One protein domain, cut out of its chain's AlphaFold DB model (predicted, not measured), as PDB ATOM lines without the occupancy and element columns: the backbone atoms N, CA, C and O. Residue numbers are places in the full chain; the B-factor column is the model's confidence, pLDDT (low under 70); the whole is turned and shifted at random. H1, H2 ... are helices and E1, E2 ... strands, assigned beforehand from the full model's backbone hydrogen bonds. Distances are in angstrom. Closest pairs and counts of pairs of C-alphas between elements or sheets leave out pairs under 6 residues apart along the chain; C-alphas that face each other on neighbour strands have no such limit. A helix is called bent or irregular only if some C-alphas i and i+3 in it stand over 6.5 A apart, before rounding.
ATOM      1  N   SER A 121       3.859 -35.670   9.106       62.81
ATOM      2  CA  SER A 121       3.073 -36.882   9.367       62.81
ATOM      3  C   SER A 121       3.625 -38.098   8.613       62.81
ATOM      4  O   SER A 121       4.451 -37.967   7.707       62.81
ATOM      5  N   GLU A 122       3.109 -39.288   8.927       69.19
ATOM      6  CA  GLU A 122       3.266 -40.466   8.061       69.19
ATOM      7  C   GLU A 122       2.776 -40.170   6.630       69.19
ATOM      8  O   GLU A 122       2.037 -39.203   6.412       69.19
ATOM      9  N   GLU A 123       3.240 -40.959   5.653       72.62
ATOM     10  CA  GLU A 123       2.784 -40.847   4.263       72.62
ATOM     11  C   GLU A 123       1.292 -41.188   4.194       72.62
ATOM     12  O   GLU A 123       0.861 -42.245   4.655       72.62
ATOM     13  N   VAL A 124       0.503 -40.281   3.625       73.38
ATOM     14  CA  VAL A 124      -0.940 -40.428   3.457       73.38
ATOM     15  C   VAL A 124      -1.277 -40.340   1.975       73.38
ATOM     16  O   VAL A 124      -0.814 -39.445   1.266       73.38
ATOM     17  N   GLU A 125      -2.116 -41.261   1.508       74.88
ATOM     18  CA  GLU A 125      -2.724 -41.189   0.182       74.88
ATOM     19  C   GLU A 125      -4.022 -40.385   0.268       74.88
ATOM     20  O   GLU A 125      -4.921 -40.712   1.045       74.88
ATOM     21  N   ARG A 126      -4.131 -39.314  -0.518       71.31
ATOM     22  CA  ARG A 126      -5.321 -38.463  -0.579       71.31
ATOM     23  C   ARG A 126      -5.834 -38.405  -2.006       71.31
ATOM     24  O   ARG A 126      -5.068 -38.232  -2.948       71.31
ATOM     25  N   THR A 127      -7.142 -38.552  -2.157       72.31
ATOM     26  CA  THR A 127      -7.813 -38.431  -3.449       72.31
ATOM     27  C   THR A 127      -8.348 -37.015  -3.592       72.31
ATOM     28  O   THR A 127      -9.146 -36.579  -2.765       72.31
ATOM     29  N   PHE A 128      -7.898 -36.317  -4.630       70.31
ATOM     30  CA  PHE A 128      -8.251 -34.932  -4.922       70.31
ATOM     31  C   PHE A 128      -9.045 -34.849  -6.224       70.31
ATOM     32  O   PHE A 128      -8.713 -35.520  -7.205       70.31
ATOM     33  N   SER A 129     -10.070 -34.004  -6.235       62.78
ATOM     34  CA  SER A 129     -10.802 -33.602  -7.438       62.78
ATOM     35  C   SER A 129     -10.156 -32.322  -7.972       62.78
ATOM     36  O   SER A 129     -10.460 -31.233  -7.497       62.78
ATOM     37  N   LEU A 130      -9.199 -32.451  -8.893       64.94
ATOM     38  CA  LEU A 130      -8.489 -31.302  -9.472       64.94
ATOM     39  C   LEU A 130      -9.383 -30.644 -10.527       64.94
ATOM     40  O   LEU A 130      -9.983 -31.337 -11.345       64.94
ATOM     41  N   SER A 131      -9.462 -29.314 -10.553       57.31
ATOM     42  CA  SER A 131     -10.402 -28.594 -11.437       57.31
ATOM     43  C   SER A 131     -10.066 -28.729 -12.928       57.31
ATOM     44  O   SER A 131     -10.866 -28.357 -13.784       57.31
ATOM     45  N   SER A 132      -8.876 -29.238 -13.253       55.06
ATOM     46  CA  SER A 132      -8.400 -29.342 -14.633       55.06
ATOM     47  C   SER A 132      -8.890 -30.587 -15.383       55.06
ATOM     48  O   SER A 132      -8.830 -30.603 -16.611       55.06
ATOM     49  N   GLU A 133      -9.370 -31.621 -14.693       53.84
ATOM     50  CA  GLU A 133      -9.953 -32.822 -15.297       53.84
ATOM     51  C   GLU A 133     -11.032 -33.333 -14.341       53.84
ATOM     52  O   GLU A 133     -10.740 -33.479 -13.163       53.84
ATOM     53  N   ASP A 134     -12.243 -33.657 -14.815       53.53
ATOM     54  CA  ASP A 134     -13.341 -34.281 -14.036       53.53
ATOM     55  C   ASP A 134     -12.992 -35.709 -13.526       53.53
ATOM     56  O   ASP A 134     -13.783 -36.654 -13.593       53.53
ATOM     57  N   ARG A 135     -11.752 -35.921 -13.089       57.91
ATOM     58  CA  ARG A 135     -11.145 -37.170 -12.660       57.91
ATOM     59  C   ARG A 135     -10.495 -36.943 -11.311       57.91
ATOM     60  O   ARG A 135      -9.683 -36.041 -11.122       57.91
ATOM     61  N   THR A 136     -10.819 -37.821 -10.380       63.78
ATOM     62  CA  THR A 136     -10.165 -37.859  -9.084       63.78
ATOM     63  C   THR A 136      -8.756 -38.438  -9.237       63.78
ATOM     64  O   THR A 136      -8.570 -39.490  -9.856       63.78
ATOM     65  N   ARG A 137      -7.741 -37.752  -8.701       68.31
ATOM     66  CA  ARG A 137      -6.352 -38.238  -8.669       68.31
ATOM     67  C   ARG A 137      -5.968 -38.578  -7.233       68.31
ATOM     68  O   ARG A 137      -6.134 -37.761  -6.333       68.31
ATOM     69  N   THR A 138      -5.441 -39.781  -7.018       76.94
ATOM     70  CA  THR A 138      -4.863 -40.181  -5.730       76.94
ATOM     71  C   THR A 138      -3.399 -39.771  -5.692       76.94
ATOM     72  O   THR A 138      -2.600 -40.221  -6.511       76.94
ATOM     73  N   ILE A 139      -3.056 -38.904  -4.746       77.56
ATOM     74  CA  ILE A 139      -1.727 -38.329  -4.565       77.56
ATOM     75  C   ILE A 139      -1.223 -38.728  -3.181       77.56
ATOM     76  O   ILE A 139      -1.927 -38.573  -2.182       77.56
ATOM     77  N   LYS A 140       0.003 -39.253  -3.119       81.69
ATOM     78  CA  LYS A 140       0.676 -39.578  -1.855       81.69
ATOM     79  C   LYS A 140       1.450 -38.370  -1.356       81.69
ATOM     80  O   LYS A 140       2.053 -37.669  -2.166       81.69
ATOM     81  N   GLY A 141       1.459 -38.133  -0.052       81.88
ATOM     82  CA  GLY A 141       2.157 -36.991   0.525       81.88
ATOM     83  C   GLY A 141       2.188 -37.001   2.044       81.88
ATOM     84  O   GLY A 141       1.730 -37.945   2.686       81.88
ATOM     85  N   HIS A 142       2.713 -35.927   2.618       82.50
ATOM     86  CA  HIS A 142       2.815 -35.730   4.061       82.50
ATOM     87  C   HIS A 142       2.072 -34.465   4.483       82.50
ATOM     88  O   HIS A 142       2.007 -33.490   3.735       82.50
ATOM     89  N   TYR A 143       1.547 -34.448   5.705       81.50
ATOM     90  CA  TYR A 143       1.070 -33.216   6.318       81.50
ATOM     91  C   TYR A 143       2.212 -32.497   7.025       81.50
ATOM     92  O   TYR A 143       2.924 -33.094   7.833       81.50
ATOM     93  N   TYR A 144       2.324 -31.203   6.753       81.25
ATOM     94  CA  TYR A 144       3.192 -30.266   7.445       81.25
ATOM     95  C   TYR A 144       2.342 -29.242   8.200       81.25
ATOM     96  O   TYR A 144       1.296 -28.805   7.715       81.25
ATOM     97  N   PHE A 145       2.780 -28.871   9.399       79.31
ATOM     98  CA  PHE A 145       2.184 -27.778  10.159       79.31
ATOM     99  C   PHE A 145       3.111 -26.573  10.095       79.31
ATOM    100  O   PHE A 145       4.245 -26.659  10.567       79.31
ATOM    101  N   THR A 146       2.617 -25.465   9.543       76.12
ATOM    102  CA  THR A 146       3.396 -24.228   9.442       76.12
ATOM    103  C   THR A 146       3.779 -23.707  10.822       76.12
ATOM    104  O   THR A 146       2.973 -23.720  11.766       76.12
ATOM    105  N   GLN A 147       5.023 -23.257  10.939       72.00
ATOM    106  CA  GLN A 147       5.539 -22.572  12.117       72.00
ATOM    107  C   GLN A 147       5.542 -21.056  11.865       72.00
ATOM    108  O   GLN A 147       5.455 -20.610  10.728       72.00
ATOM    109  N   ASN A 148       5.535 -20.275  12.949       63.53
ATOM    110  CA  ASN A 148       5.362 -18.813  13.001       63.53
ATOM    111  C   ASN A 148       5.739 -18.042  11.712       63.53
ATOM    112  O   ASN A 148       6.917 -17.947  11.377       63.53
ATOM    113  N   ASP A 149       4.733 -17.438  11.072       69.31
ATOM    114  CA  ASP A 149       4.829 -16.546   9.907       69.31
ATOM    115  C   ASP A 149       5.570 -17.113   8.672       69.31
ATOM    116  O   ASP A 149       6.034 -16.350   7.823       69.31
ATOM    117  N   GLU A 150       5.664 -18.441   8.535       75.69
ATOM    118  CA  GLU A 150       6.213 -19.091   7.337       75.69
ATOM    119  C   GLU A 150       5.345 -18.814   6.097       75.69
ATOM    120  O   GLU A 150       4.112 -18.902   6.142       75.69
ATOM    121  N   THR A 151       5.992 -18.511   4.967       81.81
ATOM    122  CA  THR A 151       5.318 -18.364   3.668       81.81
ATOM    123  C   THR A 151       5.255 -19.693   2.919       81.81
ATOM    124  O   THR A 151       6.032 -20.617   3.170       81.81
ATOM    125  N   LEU A 152       4.343 -19.793   1.948       79.75
ATOM    126  CA  LEU A 152       4.258 -20.977   1.086       79.75
ATOM    127  C   LEU A 152       5.552 -21.225   0.325       79.75
ATOM    128  O   LEU A 152       5.962 -22.371   0.189       79.75
ATOM    129  N   GLU A 153       6.200 -20.158  -0.127       79.75
ATOM    130  CA  GLU A 153       7.492 -20.233  -0.799       79.75
ATOM    131  C   GLU A 153       8.562 -20.849   0.108       79.75
ATOM    132  O   GLU A 153       9.222 -21.796  -0.295       79.75
ATOM    133  N   GLN A 154       8.656 -20.412   1.369       80.19
ATOM    134  CA  GLN A 154       9.622 -20.956   2.330       80.19
ATOM    135  C   GLN A 154       9.384 -22.437   2.636       80.19
ATOM    136  O   GLN A 154      10.337 -23.212   2.730       80.19
ATOM    137  N   VAL A 155       8.119 -22.843   2.773       80.81
ATOM    138  CA  VAL A 155       7.762 -24.256   2.969       80.81
ATOM    139  C   VAL A 155       8.113 -25.061   1.720       80.81
ATOM    140  O   VAL A 155       8.697 -26.139   1.823       80.81
ATOM    141  N   VAL A 156       7.800 -24.549   0.531       81.56
ATOM    142  CA  VAL A 156       8.114 -25.251  -0.714       81.56
ATOM    143  C   VAL A 156       9.617 -25.365  -0.927       81.56
ATOM    144  O   VAL A 156      10.067 -26.462  -1.226       81.56
ATOM    145  N   ASP A 157      10.395 -24.316  -0.689       81.69
ATOM    146  CA  ASP A 157      11.857 -24.354  -0.795       81.69
ATOM    147  C   ASP A 157      12.502 -25.316   0.212       81.69
ATOM    148  O   ASP A 157      13.534 -25.929  -0.073       81.69
ATOM    149  N   ALA A 158      11.897 -25.480   1.392       80.69
ATOM    150  CA  ALA A 158      12.388 -26.408   2.405       80.69
ATOM    151  C   ALA A 158      12.207 -27.882   2.001       80.69
ATOM    152  O   ALA A 158      13.045 -28.718   2.350       80.69
ATOM    153  N   PHE A 159      11.129 -28.210   1.279       75.19
ATOM    154  CA  PHE A 159      10.754 -29.598   0.967       75.19
ATOM    155  C   PHE A 159      10.921 -29.985  -0.509       75.19
ATOM    156  O   PHE A 159      11.078 -31.167  -0.818       75.19
ATOM    157  N   TYR A 160      10.945 -29.018  -1.422       78.19
ATOM    158  CA  TYR A 160      11.035 -29.222  -2.863       78.19
ATOM    159  C   TYR A 160      12.183 -28.414  -3.454       78.19
ATOM    160  O   TYR A 160      12.330 -27.221  -3.240       78.19
ATOM    161  N   GLN A 161      12.976 -29.071  -4.295       72.75
ATOM    162  CA  GLN A 161      14.094 -28.429  -4.990       72.75
ATOM    163  C   GLN A 161      13.632 -27.559  -6.174       72.75
ATOM    164  O   GLN A 161      14.443 -26.873  -6.793       72.75
ATOM    165  N   THR A 162      12.348 -27.620  -6.544       67.06
ATOM    166  CA  THR A 162      11.789 -26.953  -7.724       67.06
ATOM    167  C   THR A 162      10.464 -26.267  -7.404       67.06
ATOM    168  O   THR A 162       9.591 -26.833  -6.754       67.06
ATOM    169  N   HIS A 163      10.277 -25.059  -7.944       68.12
ATOM    170  CA  HIS A 163       9.068 -24.243  -7.751       68.12
ATOM    171  C   HIS A 163       7.851 -24.742  -8.561       68.12
ATOM    172  O   HIS A 163       6.771 -24.156  -8.506       68.12
ATOM    173  N   ASN A 164       8.000 -25.836  -9.315       74.25
ATOM    174  CA  ASN A 164       6.933 -26.422 -10.131       74.25
ATOM    175  C   ASN A 164       5.813 -27.056  -9.286       74.25
ATOM    176  O   ASN A 164       4.745 -27.351  -9.815       74.25
ATOM    177  N   SER A 165       6.039 -27.259  -7.985       73.88
ATOM    178  CA  SER A 165       5.039 -27.761  -7.039       73.88
ATOM    179  C   SER A 165       4.077 -26.687  -6.531       73.88
ATOM    180  O   SER A 165       3.008 -27.043  -6.043       73.88
ATOM    181  N   LEU A 166       4.393 -25.392  -6.675       77.56
ATOM    182  CA  LEU A 166       3.556 -24.300  -6.158       77.56
ATOM    183  C   LEU A 166       2.117 -24.317  -6.698       77.56
ATOM    184  O   LEU A 166       1.201 -24.217  -5.882       77.56
ATOM    185  N   PRO A 167       1.866 -24.473  -8.017       80.31
ATOM    186  CA  PRO A 167       0.501 -24.499  -8.541       80.31
ATOM    187  C   PRO A 167      -0.301 -25.678  -7.984       80.31
ATOM    188  O   PRO A 167      -1.446 -25.508  -7.579       80.31
ATOM    189  N   LEU A 168       0.338 -26.848  -7.892       76.94
ATOM    190  CA  LEU A 168      -0.278 -28.077  -7.402       76.94
ATOM    191  C   LEU A 168      -0.583 -27.998  -5.902       76.94
ATOM    192  O   LEU A 168      -1.670 -28.360  -5.474       76.94
ATOM    193  N   ILE A 169       0.355 -27.499  -5.095       80.94
ATOM    194  CA  ILE A 169       0.163 -27.335  -3.649       80.94
ATOM    195  C   ILE A 169      -0.918 -26.292  -3.377       80.94
ATOM    196  O   ILE A 169      -1.732 -26.487  -2.473       80.94
ATOM    197  N   LYS A 170      -0.960 -25.217  -4.173       82.06
ATOM    198  CA  LYS A 170      -1.999 -24.191  -4.087       82.06
ATOM    199  C   LYS A 170      -3.384 -24.766  -4.382       82.06
ATOM    200  O   LYS A 170      -4.311 -24.476  -3.634       82.06
ATOM    201  N   GLU A 171      -3.499 -25.583  -5.427       80.06
ATOM    202  CA  GLU A 171      -4.745 -26.254  -5.812       80.06
ATOM    203  C   GLU A 171      -5.181 -27.291  -4.768       80.06
ATOM    204  O   GLU A 171      -6.317 -27.270  -4.320       80.06
ATOM    205  N   ILE A 172      -4.271 -28.152  -4.309       77.38
ATOM    206  CA  ILE A 172      -4.578 -29.231  -3.356       77.38
ATOM    207  C   ILE A 172      -4.991 -28.709  -1.969       77.38
ATOM    208  O   ILE A 172      -5.775 -29.352  -1.272       77.38
ATOM    209  N   ASN A 173      -4.437 -27.573  -1.546       83.56
ATOM    210  CA  ASN A 173      -4.697 -26.988  -0.230       83.56
ATOM    211  C   ASN A 173      -5.708 -25.833  -0.272       83.56
ATOM    212  O   ASN A 173      -5.846 -25.124   0.726       83.56
ATOM    213  N   ASP A 174      -6.365 -25.607  -1.416       76.31
ATOM    214  CA  ASP A 174      -7.320 -24.512  -1.638       76.31
ATOM    215  C   ASP A 174      -6.774 -23.128  -1.223       76.31
ATOM    216  O   ASP A 174      -7.492 -22.239  -0.748       76.31
ATOM    217  N   ILE A 175      -5.461 -22.920  -1.384       76.06
ATOM    218  CA  ILE A 175      -4.793 -21.697  -0.932       76.06
ATOM    219  C   ILE A 175      -5.165 -20.576  -1.897       76.06
ATOM    220  O   ILE A 175      -4.643 -20.464  -3.003       76.06
ATOM    221  N   THR A 176      -6.064 -19.699  -1.467       64.50
ATOM    222  CA  THR A 176      -6.505 -18.552  -2.278       64.50
ATOM    223  C   THR A 176      -5.619 -17.315  -2.062       64.50
ATOM    224  O   THR A 176      -5.580 -16.417  -2.903       64.50
ATOM    225  N   HIS A 177      -4.858 -17.276  -0.964       65.31
ATOM    226  CA  HIS A 177      -3.982 -16.158  -0.603       65.31
ATOM    227  C   HIS A 177      -2.709 -16.089  -1.468       65.31
ATOM    228  O   HIS A 177      -2.307 -17.064  -2.110       65.31
ATOM    229  N   SER A 178      -2.091 -14.903  -1.523       65.31
ATOM    230  CA  SER A 178      -0.821 -14.680  -2.228       65.31
ATOM    231  C   SER A 178       0.303 -15.518  -1.615       65.31
ATOM    232  O   SER A 178       0.347 -15.689  -0.402       65.31
ATOM    233  N   ILE A 179       1.226 -15.996  -2.452       63.66
ATOM    234  CA  ILE A 179       2.357 -16.867  -2.065       63.66
ATOM    235  C   ILE A 179       3.249 -16.206  -0.994       63.66
ATOM    236  O   ILE A 179       3.783 -16.897  -0.129       63.66
ATOM    237  N   ASP A 180       3.323 -14.873  -1.012       63.66
ATOM    238  CA  ASP A 180       4.132 -14.051  -0.102       63.66
ATOM    239  C   ASP A 180       3.432 -13.723   1.229       63.66
ATOM    240  O   ASP A 180       3.992 -13.014   2.068       63.66
ATOM    241  N   GLN A 181       2.178 -14.147   1.419       71.12
ATOM    242  CA  GLN A 181       1.485 -13.938   2.687       71.12
ATOM    243  C   GLN A 181       1.916 -15.018   3.687       71.12
ATOM    244  O   GLN A 181       1.886 -16.203   3.345       71.12
ATOM    245  N   PRO A 182       2.299 -14.631   4.917       72.75
ATOM    246  CA  PRO A 182       2.590 -15.597   5.962       72.75
ATOM    247  C   PRO A 182       1.324 -16.390   6.298       72.75
ATOM    248  O   PRO A 182       0.225 -15.831   6.362       72.75
ATOM    249  N   PHE A 183       1.474 -17.695   6.514       73.56
ATOM    250  CA  PHE A 183       0.370 -18.520   6.986       73.56
ATOM    251  C   PHE A 183       0.058 -18.249   8.456       73.56
ATOM    252  O   PHE A 183       0.944 -17.968   9.263       73.56
ATOM    253  N   GLU A 184      -1.212 -18.425   8.827       67.12
ATOM    254  CA  GLU A 184      -1.597 -18.477  10.232       67.12
ATOM    255  C   GLU A 184      -0.859 -19.631  10.928       67.12
ATOM    256  O   GLU A 184      -0.637 -20.704  10.353       67.12
ATOM    257  N   ASN A 185      -0.455 -19.408  12.177       66.00
ATOM    258  CA  ASN A 185       0.299 -20.390  12.945       66.00
ATOM    259  C   ASN A 185      -0.464 -21.725  13.034       66.00
ATOM    260  O   ASN A 185      -1.653 -21.735  13.366       66.00
ATOM    261  N   ARG A 186       0.231 -22.850  12.809       66.56
ATOM    262  CA  ARG A 186      -0.326 -24.216  12.795       66.56
ATOM    263  C   ARG A 186      -1.315 -24.488  11.657       66.56
ATOM    264  O   ARG A 186      -2.173 -25.365  11.798       66.56
ATOM    265  N   THR A 187      -1.177 -23.807  10.523       76.06
ATOM    266  CA  THR A 187      -1.909 -24.182   9.306       76.06
ATOM    267  C   THR A 187      -1.425 -25.550   8.834       76.06
ATOM    268  O   THR A 187      -0.225 -25.812   8.755       76.06
ATOM    269  N   ARG A 188      -2.368 -26.455   8.560       81.06
ATOM    270  CA  ARG A 188      -2.074 -27.785   8.022       81.06
ATOM    271  C   ARG A 188      -1.974 -27.694   6.506       81.06
ATOM    272  O   ARG A 188      -2.957 -27.353   5.859       81.06
ATOM    273  N   LEU A 189      -0.822 -28.066   5.970       84.06
ATOM    274  CA  LEU A 189      -0.564 -28.150   4.539       84.06
ATOM    275  C   LEU A 189      -0.311 -29.607   4.160       84.06
ATOM    276  O   LEU A 189       0.460 -30.300   4.821       84.06
ATOM    277  N   PHE A 190      -0.962 -30.079   3.107       84.25
ATOM    278  CA  PHE A 190      -0.639 -31.337   2.454       84.25
ATOM    279  C   PHE A 190       0.429 -31.097   1.388       84.25
ATOM    280  O   PHE A 190       0.239 -30.307   0.459       84.25
ATOM    281  N   LEU A 191       1.548 -31.796   1.532       86.00
ATOM    282  CA  LEU A 191       2.709 -31.722   0.659       86.00
ATOM    283  C   LEU A 191       2.810 -33.035  -0.141       86.00
ATOM    284  O   LEU A 191       3.096 -34.077   0.453       86.00
ATOM    285  N   PRO A 192       2.548 -33.034  -1.463       82.25
ATOM    286  CA  PRO A 192       2.599 -34.237  -2.297       82.25
ATOM    287  C   PRO A 192       4.035 -34.722  -2.569       82.25
ATOM    288  O   PRO A 192       4.919 -33.926  -2.866       82.25
ATOM    289  N   ASN A 193       4.274 -36.033  -2.545       76.62
ATOM    290  CA  ASN A 193       5.594 -36.631  -2.795       76.62
ATOM    291  C   ASN A 193       5.976 -36.632  -4.282       76.62
ATOM    292  O   ASN A 193       7.157 -36.574  -4.621       76.62
TER     293      ASN A 193
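Overview. This is residues 121 to 193 of the 198 residues of an uncharacterized protein of Pelagirhabdus alkalitolerans (UniProt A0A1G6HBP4). A small, strongly twisted sheet of three strands is built along one long bent strand, E2, with E1 paired to its first part and E3 to its last part. H2 packs across E3, H1 meets H2 at a steep angle and only grazes the sheet, and the long link of residues 173 to 187 leads from H2 back to E3. The printed part has 73 residues, with three named strands and two named helices in the chain order E1, E2, H1, H2, E3; the sheet's order is E1, E2, E3, antiparallel throughout, and the class is mixed, helices and strands. The whole is compact, with a radius of gyration of the C-alphas of 12.1 A, and its outline is rounded, spanning 35 by 27 by 23 A.

Along the chain. The longest strand is E2, residues 136 to 145, 25.0 A from first to last C-alpha; C-alpha 136 stands at (-10.165, -37.859, -9.084) and C-alpha 145 at (2.184, -27.778, 10.159). E1 is residues 124 to 129, 16.2 A long, and begins with C-alpha 124 at (-0.940, -40.428, 3.457). E3 is residues 188 to 192, 13.0 A long, and ends with C-alpha 192 at (2.599, -34.237, -2.297). H2, the longest helix by residues, is residues 163 to 172, 15.2 A long. H1 is residues 152 to 159, 10.8 A long.

Arrangement. E2 is the inner strand, and E1 and E3 are the edge strands. E2 bends by 67 degrees at residue 140, and its pairing is staggered: residues 136 to 141 pair with E1, residues 141 to 145 with E3. E1 and E2 form a hairpin, antiparallel at 126 degrees between their directions; the C-alphas of Thr 127 and Thr 138, which face each other, are 4.1 A apart. Across this pair N 124 and O 141 are 2.8 A apart, and N 139 and O 126 are 2.8 A apart, both within hydrogen-bond range. E2 and E3 are antiparallel at 129 degrees, with N 142 and O 191 within hydrogen-bond range at 2.9 A and N 189 and O 144 at 2.8 A. H2 is on the sheet at a height over the sheet of 9.4 A and lies over E3. It runs across the strands, at 68 degrees to E3 on the local plane, and its line rises 38 degrees out of that plane, only just short of standing up from the sheet. The closest C-alphas of H2 and E3 are those of Ile 169 and Leu 191, 6.7 A apart. The closest C-alphas of H2 and E1 are those of Ile 172 and Phe 128, 7.0 A apart. H2 is irregular, but only just, with C-alphas 164 and 167 at 6.9 A, and its line is a rough one. H1 and H2 touch, opposite ways at a steep tilt of 65 degrees; their closest C-alphas, of Val 156 and Leu 166, are 7.2 A apart. H1 only grazes the sheet with its residues 152 to 159, and it is near E3. In H1 every O i to N i+4 pair is within hydrogen-bond range; in H2 4 of 6 are.

Size, cuts and confidence. The C-alphas farthest apart, those of Asp 134 and Asn 148, are 36.3 A from each other. The printed part, residues 121 to 193, has no cut. H1 to H2 is a tight link, E1 to E2 and E2 to H1 are short links, and H2 to E3, 15 residues, is a long link. The mean pLDDT of the printed part is 73.4, and 23 residues are under 70, among them residues 129 to 137 and 176 to 180.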